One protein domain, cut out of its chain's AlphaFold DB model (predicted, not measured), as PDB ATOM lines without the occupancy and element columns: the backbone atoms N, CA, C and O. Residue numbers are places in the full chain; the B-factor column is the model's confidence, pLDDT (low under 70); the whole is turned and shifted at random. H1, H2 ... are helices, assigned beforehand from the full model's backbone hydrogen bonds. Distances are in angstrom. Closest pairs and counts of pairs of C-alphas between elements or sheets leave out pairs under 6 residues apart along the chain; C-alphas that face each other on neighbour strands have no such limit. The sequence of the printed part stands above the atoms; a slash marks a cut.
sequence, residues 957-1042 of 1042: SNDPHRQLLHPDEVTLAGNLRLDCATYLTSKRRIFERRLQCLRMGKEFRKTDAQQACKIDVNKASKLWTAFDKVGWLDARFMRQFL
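What this domain is: This is residues 957 to 1042 of the 1042 residues of the protein "SWIRM domain-containing protein" of Purpureocillium lilacinum (UniProt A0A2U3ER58). One long helix, H3, makes the longest axis, and shorter helices are set along it: H1 and H2 near its first residues, H2 making a corner with it, H4 packed across its middle, and H6 across it near its last residues. H5 packs steeply on H4. The printed part has 86 residues with six named helices, H1 to H6 in order, and no named strand; its class is all helix. It is compact, with a radius of gyration of the C-alphas of 12.8 A, and elongated, spanning 41 by 26 by 19 A.

How they stand to each other: Look first at the hub, H3, residues 980 to 999. H1, residues 960 to 964, only just touches its residues 980 to 981, with 3 pairs of C-alphas within 8 A; the closest, of His 961 and Cys 980, are 5.7 A apart. H2, residues 967 to 976, and H3 touch only at the corner, about perpendicular at 82 degrees; their closest C-alphas, of Ala 973 and Tyr 983, are 6.3 A apart. H4, residues 1006 to 1012, touches residues 986 to 994 of H3, closest at the C-alphas of Ile 990 and Ala 1009, 5.3 A. H5, residues 1017 to 1030, touches H4 at a steep tilt of 61 degrees, opposite ways, closest at the C-alphas of Gln 1010 and Ala 1020, 5.3 A. H6, residues 1035 to 1041, touches residues 994 to 998 of H3 about perpendicular, at 89 degrees, closest at the C-alphas of Leu 995 and Met 1038, 6.0 A. In H2, H3, H4 and H5 every O i to N i+4 pair is within hydrogen-bond range; H1 has 0 of 1 and H6 1 of 3, beside 1 of 2 and 2 of 4 O i to N i+3 pairs.

Where its parts are: Find C-alpha 960 at (-22.588, 84.390, -10.199), where H1 begins. H2 is 14.3 A long; H3 runs 28.6 A from C-alpha 980 at (-16.681, 89.436, -12.299), and H5 20.3 A. H6 ends at C-alpha 1041, (-22.952, 113.130, -8.239).

The domain as a whole: The C-alphas farthest apart, of Asn 958 and Gly 1001, are 41.3 A apart. The printed part has no cut and no long link, and no printed residue is under 70 in pLDDT.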
ATOM      1  N   SER A 957     -18.521  82.303 -17.872       95.12
ATOM      2  CA  SER A 957     -19.883  81.802 -18.094       95.12
ATOM      3  C   SER A 957     -20.629  81.435 -16.807       95.12
ATOM      4  O   SER A 957     -21.830  81.705 -16.721       95.12
ATOM      5  N   ASN A 958     -19.894  80.887 -15.832       94.69
ATOM      6  CA  ASN A 958     -20.362  80.340 -14.558       94.69
ATOM      7  C   ASN A 958     -20.151  81.276 -13.343       94.69
ATOM      8  O   ASN A 958     -20.326  80.837 -12.207       94.69
ATOM      9  N   ASP A 959     -19.720  82.527 -13.541       95.44
ATOM     10  CA  ASP A 959     -19.543  83.486 -12.438       95.44
ATOM     11  C   ASP A 959     -20.916  84.028 -11.980       95.44
ATOM     12  O   ASP A 959     -21.663  84.548 -12.816       95.44
ATOM     13  N   PRO A 960     -21.278  83.946 -10.681       94.94
ATOM     14  CA  PRO A 960     -22.588  84.390 -10.199       94.94
ATOM     15  C   PRO A 960     -22.849  85.885 -10.434       94.94
ATOM     16  O   PRO A 960     -23.998  86.280 -10.606       94.94
ATOM     17  N   HIS A 961     -21.807  86.721 -10.498       94.88
ATOM     18  CA  HIS A 961     -21.960  88.165 -10.696       94.88
ATOM     19  C   HIS A 961     -21.979  88.576 -12.174       94.88
ATOM     20  O   HIS A 961     -22.134  89.758 -12.471       94.88
ATOM     21  N   ARG A 962     -21.875  87.622 -13.114       95.25
ATOM     22  CA  ARG A 962     -21.909  87.867 -14.569       95.25
ATOM     23  C   ARG A 962     -23.126  88.687 -15.015       95.25
ATOM     24  O   ARG A 962     -23.010  89.467 -15.951       95.25
ATOM     25  N   GLN A 963     -24.271  88.523 -14.348       93.69
ATOM     26  CA  GLN A 963     -25.521  89.233 -14.657       93.69
ATOM     27  C   GLN A 963     -25.462  90.746 -14.368       93.69
ATOM     28  O   GLN A 963     -26.275  91.493 -14.900       93.69
ATOM     29  N   LEU A 964     -24.497  91.205 -13.562       93.44
ATOM     30  CA  LEU A 964     -24.294  92.619 -13.216       93.44
ATOM     31  C   LEU A 964     -23.363  93.354 -14.206       93.44
ATOM     32  O   LEU A 964     -23.055  94.528 -14.010       93.44
ATOM     33  N   LEU A 965     -22.867  92.662 -15.239       93.81
ATOM     34  CA  LEU A 965     -21.954  93.191 -16.253       93.81
ATOM     35  C   LEU A 965     -22.636  93.180 -17.627       93.81
ATOM     36  O   LEU A 965     -23.277  92.198 -18.006       93.81
ATOM     37  N   HIS A 966     -22.410  94.218 -18.432       93.44
ATOM     38  CA  HIS A 966     -22.791  94.190 -19.847       93.44
ATOM     39  C   HIS A 966     -21.984  93.099 -20.607       93.44
ATOM     40  O   HIS A 966     -20.824  92.860 -20.265       93.44
ATOM     41  N   PRO A 967     -22.509  92.422 -21.650       92.88
ATOM     42  CA  PRO A 967     -21.793  91.347 -22.363       92.88
ATOM     43  C   PRO A 967     -20.395  91.722 -22.903       92.88
ATOM     44  O   PRO A 967     -19.466  90.910 -22.831       92.88
ATOM     45  N   ASP A 968     -20.198  92.960 -23.376       93.94
ATOM     46  CA  ASP A 968     -18.861  93.465 -23.748       93.94
ATOM     47  C   ASP A 968     -17.927  93.598 -22.517       93.94
ATOM     48  O   ASP A 968     -16.721  93.370 -22.632       93.94
ATOM     49  N   GLU A 969     -18.456  93.902 -21.323       95.12
ATOM     50  CA  GLU A 969     -17.687  93.946 -20.068       95.12
ATOM     51  C   GLU A 969     -17.296  92.550 -19.577       95.12
ATOM     52  O   GLU A 969     -16.159  92.356 -19.151       95.12
ATOM     53  N   VAL A 970     -18.187  91.556 -19.690       95.56
ATOM     54  CA  VAL A 970     -17.856  90.144 -19.406       95.56
ATOM     55  C   VAL A 970     -16.706  89.685 -20.311       95.56
ATOM     56  O   VAL A 970     -15.754  89.053 -19.853       95.56
ATOM     57  N   THR A 971     -16.741  90.073 -21.588       95.31
ATOM     58  CA  THR A 971     -15.667  89.790 -22.552       95.31
ATOM     59  C   THR A 971     -14.358  90.505 -22.171       95.31
ATOM     60  O   THR A 971     -13.286  89.899 -22.208       95.31
ATOM     61  N   LEU A 972     -14.422  91.772 -21.747       96.25
ATOM     62  CA  LEU A 972     -13.266  92.539 -21.259       96.25
ATOM     63  C   LEU A 972     -12.648  91.930 -19.984       96.25
ATOM     64  O   LEU A 972     -11.424  91.788 -19.904       96.25
ATOM     65  N   ALA A 973     -13.470  91.533 -19.011       97.06
ATOM     66  CA  ALA A 973     -13.045  90.873 -17.778       97.06
ATOM     67  C   ALA A 973     -12.384  89.512 -18.065       97.06
ATOM     68  O   ALA A 973     -11.291  89.234 -17.557       97.06
ATOM     69  N   GLY A 974     -12.975  88.718 -18.966       97.00
ATOM     70  CA  GLY A 974     -12.416  87.455 -19.451       97.00
ATOM     71  C   GLY A 974     -11.045  87.639 -20.109       97.00
ATOM     72  O   GLY A 974     -10.078  86.968 -19.733       97.00
ATOM     73  N   ASN A 975     -10.921  88.610 -21.023       96.81
ATOM     74  CA  ASN A 975      -9.665  88.967 -21.696       96.81
ATOM     75  C   ASN A 975      -8.574  89.407 -20.704       96.81
ATOM     76  O   ASN A 975      -7.432  88.952 -20.789       96.81
ATOM     77  N   LEU A 976      -8.917  90.260 -19.731       97.12
ATOM     78  CA  LEU A 976      -7.993  90.723 -18.685       97.12
ATOM     79  C   LEU A 976      -7.744  89.684 -17.583       97.12
ATOM     80  O   LEU A 976      -6.895  89.914 -16.714       97.12
ATOM     81  N   ARG A 977      -8.428  88.534 -17.613       96.62
ATOM     82  CA  ARG A 977      -8.358  87.474 -16.600       96.62
ATOM     83  C   ARG A 977      -8.692  88.003 -15.201       96.62
ATOM     84  O   ARG A 977      -7.819  88.036 -14.330       96.62
ATOM     85  N   LEU A 978      -9.912  88.507 -15.034       96.50
ATOM     86  CA  LEU A 978     -10.474  89.011 -13.779       96.50
ATOM     87  C   LEU A 978     -11.854  88.381 -13.546       96.50
ATOM     88  O   LEU A 978     -12.694  88.438 -14.438       96.50
ATOM     89  N   ASP A 979     -12.086  87.829 -12.355       96.12
ATOM     90  CA  ASP A 979     -13.410  87.409 -11.872       96.12
ATOM     91  C   ASP A 979     -14.394  88.597 -11.924       96.12
ATOM     92  O   ASP A 979     -13.980  89.741 -11.700       96.12
ATOM     93  N   CYS A 980     -15.693  88.358 -12.141       96.75
ATOM     94  CA  CYS A 980     -16.681  89.436 -12.299       96.75
ATOM     95  C   CYS A 980     -16.756  90.330 -11.052       96.75
ATOM     96  O   CYS A 980     -16.765  91.552 -11.181       96.75
ATOM     97  N   ALA A 981     -16.698  89.749  -9.847       96.19
ATOM     98  CA  ALA A 981     -16.627  90.512  -8.597       96.19
ATOM     99  C   ALA A 981     -15.406  91.454  -8.551       96.19
ATOM    100  O   ALA A 981     -15.535  92.635  -8.243       96.19
ATOM    101  N   THR A 982     -14.216  90.971  -8.923       96.69
ATOM    102  CA  THR A 982     -12.987  91.787  -8.933       96.69
ATOM    103  C   THR A 982     -13.002  92.843 -10.043       96.69
ATOM    104  O   THR A 982     -12.445  93.932  -9.866       96.69
ATOM    105  N   TYR A 983     -13.664  92.566 -11.171       97.38
ATOM    106  CA  TYR A 983     -13.948  93.564 -12.200       97.38
ATOM    107  C   TYR A 983     -14.877  94.667 -11.667       97.38
ATOM    108  O   TYR A 983     -14.518  95.837 -11.772       97.38
ATOM    109  N   LEU A 984     -16.000  94.319 -11.023       96.94
ATOM    110  CA  LEU A 984     -16.954  95.274 -10.438       96.94
ATOM    111  C   LEU A 984     -16.303  96.166  -9.373       96.94
ATOM    112  O   LEU A 984     -16.422  97.388  -9.456       96.94
ATOM    113  N   THR A 985     -15.535  95.591  -8.440       96.75
ATOM    114  CA  THR A 985     -14.756  96.367  -7.458       96.75
ATOM    115  C   THR A 985     -13.819  97.359  -8.154       96.75
ATOM    116  O   THR A 985     -13.744  98.528  -7.778       96.75
ATOM    117  N   SER A 986     -13.109  96.914  -9.198       97.12
ATOM    118  CA  SER A 986     -12.173  97.765  -9.947       97.12
ATOM    119  C   SER A 986     -12.894  98.876 -10.718       97.12
ATOM    120  O   SER A 986     -12.418 100.008 -10.729       97.12
ATOM    121  N   LYS A 987     -14.053  98.567 -11.318       97.19
ATOM    122  CA  LYS A 987     -14.930  99.509 -12.026       97.19
ATOM    123  C   LYS A 987     -15.417 100.605 -11.070       97.19
ATOM    124  O   LYS A 987     -15.145 101.777 -11.319       97.19
ATOM    125  N   ARG A 988     -16.022 100.238  -9.930       97.19
ATOM    126  CA  ARG A 988     -16.524 101.199  -8.925       97.19
ATOM    127  C   ARG A 988     -15.422 102.119  -8.389       97.19
ATOM    128  O   ARG A 988     -15.595 103.334  -8.441       97.19
ATOM    129  N   ARG A 989     -14.253 101.588  -7.992       97.31
ATOM    130  CA  ARG A 989     -13.122 102.423  -7.517       97.31
ATOM    131  C   ARG A 989     -12.576 103.379  -8.592       97.31
ATOM    132  O   ARG A 989     -12.126 104.472  -8.254       97.31
ATOM    133  N   ILE A 990     -12.631 103.017  -9.880       97.62
ATOM    134  CA  ILE A 990     -12.266 103.926 -10.985       97.62
ATOM    135  C   ILE A 990     -13.240 105.111 -11.068       97.62
ATOM    136  O   ILE A 990     -12.784 106.252 -11.152       97.62
ATOM    137  N   PHE A 991     -14.554 104.873 -11.011       97.50
ATOM    138  CA  PHE A 991     -15.555 105.946 -11.090       97.50
ATOM    139  C   PHE A 991     -15.620 106.801  -9.818       97.50
ATOM    140  O   PHE A 991     -15.690 108.024  -9.908       97.50
ATOM    141  N   GLU A 992     -15.470 106.198  -8.637       97.12
ATOM    142  CA  GLU A 992     -15.283 106.925  -7.377       97.12
ATOM    143  C   GLU A 992     -14.070 107.864  -7.446       97.12
ATOM    144  O   GLU A 992     -14.177 109.056  -7.147       97.12
ATOM    145  N   ARG A 993     -12.913 107.368  -7.907       97.62
ATOM    146  CA  ARG A 993     -11.718 108.205  -8.048       97.62
ATOM    147  C   ARG A 993     -11.882 109.274  -9.131       97.62
ATOM    148  O   ARG A 993     -11.390 110.388  -8.953       97.62
ATOM    149  N   ARG A 994     -12.606 108.985 -10.218       97.31
ATOM    150  CA  ARG A 994     -12.969 109.981 -11.237       97.31
ATOM    151  C   ARG A 994     -13.794 111.120 -10.635       97.31
ATOM    152  O   ARG A 994     -13.477 112.282 -10.899       97.31
ATOM    153  N   LEU A 995     -14.791 110.799  -9.811       97.19
ATOM    154  CA  LEU A 995     -15.616 111.781  -9.107       97.19
ATOM    155  C   LEU A 995     -14.783 112.620  -8.124       97.19
ATOM    156  O   LEU A 995     -14.899 113.843  -8.123       97.19
ATOM    157  N   GLN A 996     -13.878 111.998  -7.358       97.00
ATOM    158  CA  GLN A 996     -12.934 112.715  -6.486       97.00
ATOM    159  C   GLN A 996     -12.041 113.694  -7.269       97.00
ATOM    160  O   GLN A 996     -11.889 114.843  -6.858       97.00
ATOM    161  N   CYS A 997     -11.463 113.276  -8.402       96.69
ATOM    162  CA  CYS A 997     -10.659 114.174  -9.235       96.69
ATOM    163  C   CYS A 997     -11.496 115.334  -9.791       96.69
ATOM    164  O   CYS A 997     -11.041 116.474  -9.742       96.69
ATOM    165  N   LEU A 998     -12.734 115.073 -10.224       96.38
ATOM    166  CA  LEU A 998     -13.635 116.114 -10.722       96.38
ATOM    167  C   LEU A 998     -14.032 117.123  -9.628       96.38
ATOM    168  O   LEU A 998     -14.000 118.321  -9.890       96.38
ATOM    169  N   ARG A 999     -14.305 116.667  -8.395       96.50
ATOM    170  CA  ARG A 999     -14.532 117.539  -7.222       96.50
ATOM    171  C   ARG A 999     -13.312 118.403  -6.874       96.50
ATOM    172  O   ARG A 999     -13.475 119.515  -6.393       96.50
ATOM    173  N   MET A1000     -12.095 117.928  -7.155       96.62
ATOM    174  CA  MET A1000     -10.855 118.711  -7.024       96.62
ATOM    175  C   MET A1000     -10.549 119.616  -8.238       96.62
ATOM    176  O   MET A1000      -9.463 120.192  -8.284       96.62
ATOM    177  N   GLY A1001     -11.423 119.689  -9.250       95.69
ATOM    178  CA  GLY A1001     -11.159 120.419 -10.499       95.69
ATOM    179  C   GLY A1001     -10.039 119.819 -11.363       95.69
ATOM    180  O   GLY A1001      -9.513 120.492 -12.247       95.69
ATOM    181  N   LYS A1002      -9.641 118.565 -11.112       96.44
ATOM    182  CA  LYS A1002      -8.509 117.893 -11.765       96.44
ATOM    183  C   LYS A1002      -8.993 116.945 -12.862       96.44
ATOM    184  O   LYS A1002      -9.977 116.216 -12.704       96.44
ATOM    185  N   GLU A1003      -8.257 116.904 -13.970       95.31
ATOM    186  CA  GLU A1003      -8.406 115.825 -14.946       95.31
ATOM    187  C   GLU A1003      -8.077 114.463 -14.309       95.31
ATOM    188  O   GLU A1003      -7.306 114.367 -13.354       95.31
ATOM    189  N   PHE A1004      -8.690 113.397 -14.821       97.81
ATOM    190  CA  PHE A1004      -8.536 112.052 -14.271       97.81
ATOM    191  C   PHE A1004      -7.570 111.243 -15.126       97.81
ATOM    192  O   PHE A1004      -7.924 110.751 -16.199       97.81
ATOM    193  N   ARG A1005      -6.331 111.115 -14.651       97.56
ATOM    194  CA  ARG A1005      -5.266 110.478 -15.419       97.56
ATOM    195  C   ARG A1005      -5.297 108.965 -15.244       97.56
ATOM    196  O   ARG A1005      -5.722 108.423 -14.225       97.56
ATOM    197  N   LYS A1006      -4.709 108.271 -16.218       97.56
ATOM    198  CA  LYS A1006      -4.440 106.827 -16.175       97.56
ATOM    199  C   LYS A1006      -3.748 106.372 -14.878       97.56
ATOM    200  O   LYS A1006      -4.002 105.268 -14.402       97.56
ATOM    201  N   THR A1007      -2.921 107.234 -14.287       97.81
ATOM    202  CA  THR A1007      -2.254 107.022 -12.994       97.81
ATOM    203  C   THR A1007      -3.213 107.015 -11.801       97.81
ATOM    204  O   THR A1007      -3.016 106.213 -10.894       97.81
ATOM    205  N   ASP A1008      -4.262 107.843 -11.794       97.69
ATOM    206  CA  ASP A1008      -5.262 107.858 -10.714       97.69
ATOM    207  C   ASP A1008      -6.072 106.558 -10.700       97.69
ATOM    208  O   ASP A1008      -6.273 105.955  -9.647       97.69
ATOM    209  N   ALA A1009      -6.469 106.071 -11.882       97.62
ATOM    210  CA  ALA A1009      -7.121 104.771 -12.030       97.62
ATOM    211  C   ALA A1009      -6.227 103.614 -11.549       97.62
ATOM    212  O   ALA A1009      -6.698 102.702 -10.872       97.62
ATOM    213  N   GLN A1010      -4.923 103.664 -11.844       97.75
ATOM    214  CA  GLN A1010      -3.954 102.683 -11.346       97.75
ATOM    215  C   GLN A1010      -3.776 102.725  -9.821       97.75
ATOM    216  O   GLN A1010      -3.513 101.680  -9.236       97.75
ATOM    217  N   GLN A1011      -3.916 103.891  -9.182       97.19
ATOM    218  CA  GLN A1011      -3.806 104.038  -7.726       97.19
ATOM    219  C   GLN A1011      -5.086 103.621  -6.982       97.19
ATOM    220  O   GLN A1011      -4.996 103.062  -5.894       97.19
ATOM    221  N   ALA A1012      -6.267 103.847  -7.566       96.62
ATOM    222  CA  ALA A1012      -7.544 103.414  -6.990       96.62
ATOM    223  C   ALA A1012      -7.771 101.890  -7.099       96.62
ATOM    224  O   ALA A1012      -8.421 101.270  -6.252       96.62
ATOM    225  N   CYS A1013      -7.233 101.264  -8.146       96.31
ATOM    226  CA  CYS A1013      -7.348  99.831  -8.385       96.31
ATOM    227  C   CYS A1013      -6.376  98.993  -7.539       96.31
ATOM    228  O   CYS A1013      -5.162  99.140  -7.635       96.31
ATOM    229  N   LYS A1014      -6.893  97.979  -6.833       95.19
ATOM    230  CA  LYS A1014      -6.088  96.967  -6.116       95.19
ATOM    231  C   LYS A1014      -5.864  95.692  -6.945       95.19
ATOM    232  O   LYS A1014      -5.896  94.574  -6.446       95.19
ATOM    233  N   ILE A1015      -5.639  95.885  -8.245       95.69
ATOM    234  CA  ILE A1015      -5.290  94.844  -9.223       95.69
ATOM    235  C   ILE A1015      -3.953  95.189  -9.893       95.69
ATOM    236  O   ILE A1015      -3.372  96.239  -9.631       95.69
ATOM    237  N   ASP A1016      -3.445  94.311 -10.764       96.56
ATOM    238  CA  ASP A1016      -2.215  94.585 -11.517       96.56
ATOM    239  C   ASP A1016      -2.286  95.929 -12.269       96.56
ATOM    240  O   ASP A1016      -3.254  96.216 -12.984       96.56
ATOM    241  N   VAL A1017      -1.225  96.730 -12.136       97.19
ATOM    242  CA  VAL A1017      -1.169  98.102 -12.658       97.19
ATOM    243  C   VAL A1017      -1.361  98.178 -14.170       97.19
ATOM    244  O   VAL A1017      -1.879  99.181 -14.651       97.19
ATOM    245  N   ASN A1018      -1.012  97.137 -14.932       96.69
ATOM    246  CA  ASN A1018      -1.203  97.095 -16.383       96.69
ATOM    247  C   ASN A1018      -2.664  96.797 -16.738       96.69
ATOM    248  O   ASN A1018      -3.183  97.394 -17.685       96.69
ATOM    249  N   LYS A1019      -3.336  95.932 -15.962       96.81
ATOM    250  CA  LYS A1019      -4.777  95.655 -16.098       96.81
ATOM    251  C   LYS A1019      -5.615  96.889 -15.773       96.81
ATOM    252  O   LYS A1019      -6.453  97.262 -16.587       96.81
ATOM    253  N   ALA A1020      -5.335  97.576 -14.663       97.62
ATOM    254  CA  ALA A1020      -5.968  98.860 -14.343       97.62
ATOM    255  C   ALA A1020      -5.735  99.896 -15.461       97.62
ATOM    256  O   ALA A1020      -6.670 100.544 -15.926       97.62
ATOM    257  N   SER A1021      -4.506  99.951 -15.997       97.06
ATOM    258  CA  SER A1021      -4.152 100.774 -17.164       97.06
ATOM    259  C   SER A1021      -5.017 100.491 -18.404       97.06
ATOM    260  O   SER A1021      -5.241 101.388 -19.218       97.06
ATOM    261  N   LYS A1022      -5.451  99.238 -18.578       97.56
ATOM    262  CA  LYS A1022      -6.232  98.760 -19.722       97.56
ATOM    263  C   LYS A1022      -7.737  98.954 -19.518       97.56
ATOM    264  O   LYS A1022      -8.396  99.326 -20.481       97.56
ATOM    265  N   LEU A1023      -8.247  98.782 -18.292       97.56
ATOM    266  CA  LEU A1023      -9.617  99.166 -17.919       97.56
ATOM    267  C   LEU A1023      -9.842 100.664 -18.142       97.56
ATOM    268  O   LEU A1023     -10.785 101.035 -18.831       97.56
ATOM    269  N   TRP A1024      -8.927 101.510 -17.648       97.62
ATOM    270  CA  TRP A1024      -8.984 102.957 -17.871       97.62
ATOM    271  C   TRP A1024      -9.097 103.287 -19.365       97.62
ATOM    272  O   TRP A1024     -10.054 103.932 -19.766       97.62
ATOM    273  N   THR A1025      -8.204 102.751 -20.208       96.81
ATOM    274  CA  THR A1025      -8.246 102.989 -21.665       96.81
ATOM    275  C   THR A1025      -9.516 102.439 -22.341       96.81
ATOM    276  O   THR A1025      -9.920 102.975 -23.369       96.81
ATOM    277  N   ALA A1026     -10.171 101.406 -21.797       96.38
ATOM    278  CA  ALA A1026     -11.451 100.921 -22.321       96.38
ATOM    279  C   ALA A1026     -12.598 101.903 -22.033       96.38
ATOM    280  O   ALA A1026     -13.352 102.249 -22.939       96.38
ATOM    281  N   PHE A1027     -12.701 102.379 -20.789       96.38
ATOM    282  CA  PHE A1027     -13.741 103.323 -20.366       96.38
ATOM    283  C   PHE A1027     -13.533 104.726 -20.957       96.38
ATOM    284  O   PHE A1027     -14.502 105.390 -21.318       96.38
ATOM    285  N   ASP A1028     -12.275 105.143 -21.116       95.50
ATOM    286  CA  ASP A1028     -11.858 106.377 -21.791       95.50
ATOM    287  C   ASP A1028     -12.288 106.377 -23.270       95.50
ATOM    288  O   ASP A1028     -13.008 107.265 -23.712       95.50
ATOM    289  N   LYS A1029     -11.986 105.295 -24.007       94.44
ATOM    290  CA  LYS A1029     -12.391 105.092 -25.415       94.44
ATOM    291  C   LYS A1029     -13.916 105.109 -25.632       94.44
ATOM    292  O   LYS A1029     -14.370 105.418 -26.730       94.44
ATOM    293  N   VAL A1030     -14.701 104.752 -24.615       93.50
ATOM    294  CA  VAL A1030     -16.177 104.795 -24.638       93.50
ATOM    295  C   VAL A1030     -16.730 106.176 -24.233       93.50
ATOM    296  O   VAL A1030     -17.905 106.456 -24.455       93.50
ATOM    297  N   GLY A1031     -15.905 107.060 -23.661       94.50
ATOM    298  CA  GLY A1031     -16.348 108.332 -23.083       94.50
ATOM    299  C   GLY A1031     -17.042 108.180 -21.724       94.50
ATOM    300  O   GLY A1031     -17.578 109.143 -21.187       94.50
ATOM    301  N   TRP A1032     -17.023 106.993 -21.109       95.25
ATOM    302  CA  TRP A1032     -17.597 106.773 -19.774       95.25
ATOM    303  C   TRP A1032     -16.907 107.613 -18.688       95.25
ATOM    304  O   TRP A1032     -17.526 107.949 -17.682       95.25
ATOM    305  N   LEU A1033     -15.644 107.995 -18.899       95.81
ATOM    306  CA  LEU A1033     -14.898 108.888 -18.008       95.81
ATOM    307  C   LEU A1033     -15.208 110.384 -18.236       95.81
ATOM    308  O   LEU A1033     -14.618 111.239 -17.568       95.81
ATOM    309  N   ASP A1034     -16.132 110.735 -19.133       95.12
ATOM    310  CA  ASP A1034     -16.558 112.119 -19.340       95.12
ATOM    311  C   ASP A1034     -17.200 112.714 -18.080       95.12
ATOM    312  O   ASP A1034     -17.985 112.071 -17.378       95.12
ATOM    313  N   ALA A1035     -16.959 114.006 -17.840       94.31
ATOM    314  CA  ALA A1035     -17.558 114.714 -16.708       94.31
ATOM    315  C   ALA A1035     -19.103 114.687 -16.725       94.31
ATOM    316  O   ALA A1035     -19.716 114.763 -15.664       94.31
ATOM    317  N   ARG A1036     -19.742 114.528 -17.899       94.56
ATOM    318  CA  ARG A1036     -21.211 114.456 -18.038       94.56
ATOM    319  C   ARG A1036     -21.853 113.347 -17.199       94.56
ATOM    320  O   ARG A1036     -22.893 113.595 -16.605       94.56
ATOM    321  N   PHE A1037     -21.212 112.182 -17.081       93.50
ATOM    322  CA  PHE A1037     -21.724 111.061 -16.281       93.50
ATOM    323  C   PHE A1037     -21.494 111.239 -14.774       93.50
ATOM    324  O   PHE A1037     -22.174 110.626 -13.961       93.50
ATOM    325  N   MET A1038     -20.546 112.102 -14.398       94.06
ATOM    326  CA  MET A1038     -20.186 112.379 -13.004       94.06
ATOM    327  C   MET A1038     -20.943 113.584 -12.426       94.06
ATOM    328  O   MET A1038     -21.086 113.682 -11.212       94.06
ATOM    329  N   ARG A1039     -21.439 114.497 -13.277       91.69
ATOM    330  CA  ARG A1039     -22.158 115.728 -12.881       91.69
ATOM    331  C   ARG A1039     -23.414 115.483 -12.041       91.69
ATOM    332  O   ARG A1039     -23.790 116.371 -11.293       91.69
ATOM    333  N   GLN A1040     -24.037 114.309 -12.142       92.12
ATOM    334  CA  GLN A1040     -25.184 113.915 -11.309       92.12
ATOM    335  C   GLN A1040     -24.805 113.525  -9.864       92.12
ATOM    336  O   GLN A1040     -25.682 113.248  -9.053       92.12
ATOM    337  N   PHE A1041     -23.505 113.471  -9.553       91.12
ATOM    338  CA  PHE A1041     -22.952 113.130  -8.239       91.12
ATOM    339  C   PHE A1041     -22.063 114.254  -7.661       91.12
ATOM    340  O   PHE A1041     -21.300 114.015  -6.716       91.12
ATOM    341  N   LEU A1042     -22.106 115.453  -8.253       86.19
ATOM    342  CA  LEU A1042     -21.471 116.674  -7.743       86.19
ATOM    343  C   LEU A1042     -22.480 117.478  -6.920       86.19
ATOM    344  O   LEU A1042     -22.094 117.815  -5.783       86.19
TER     345      LEU A1042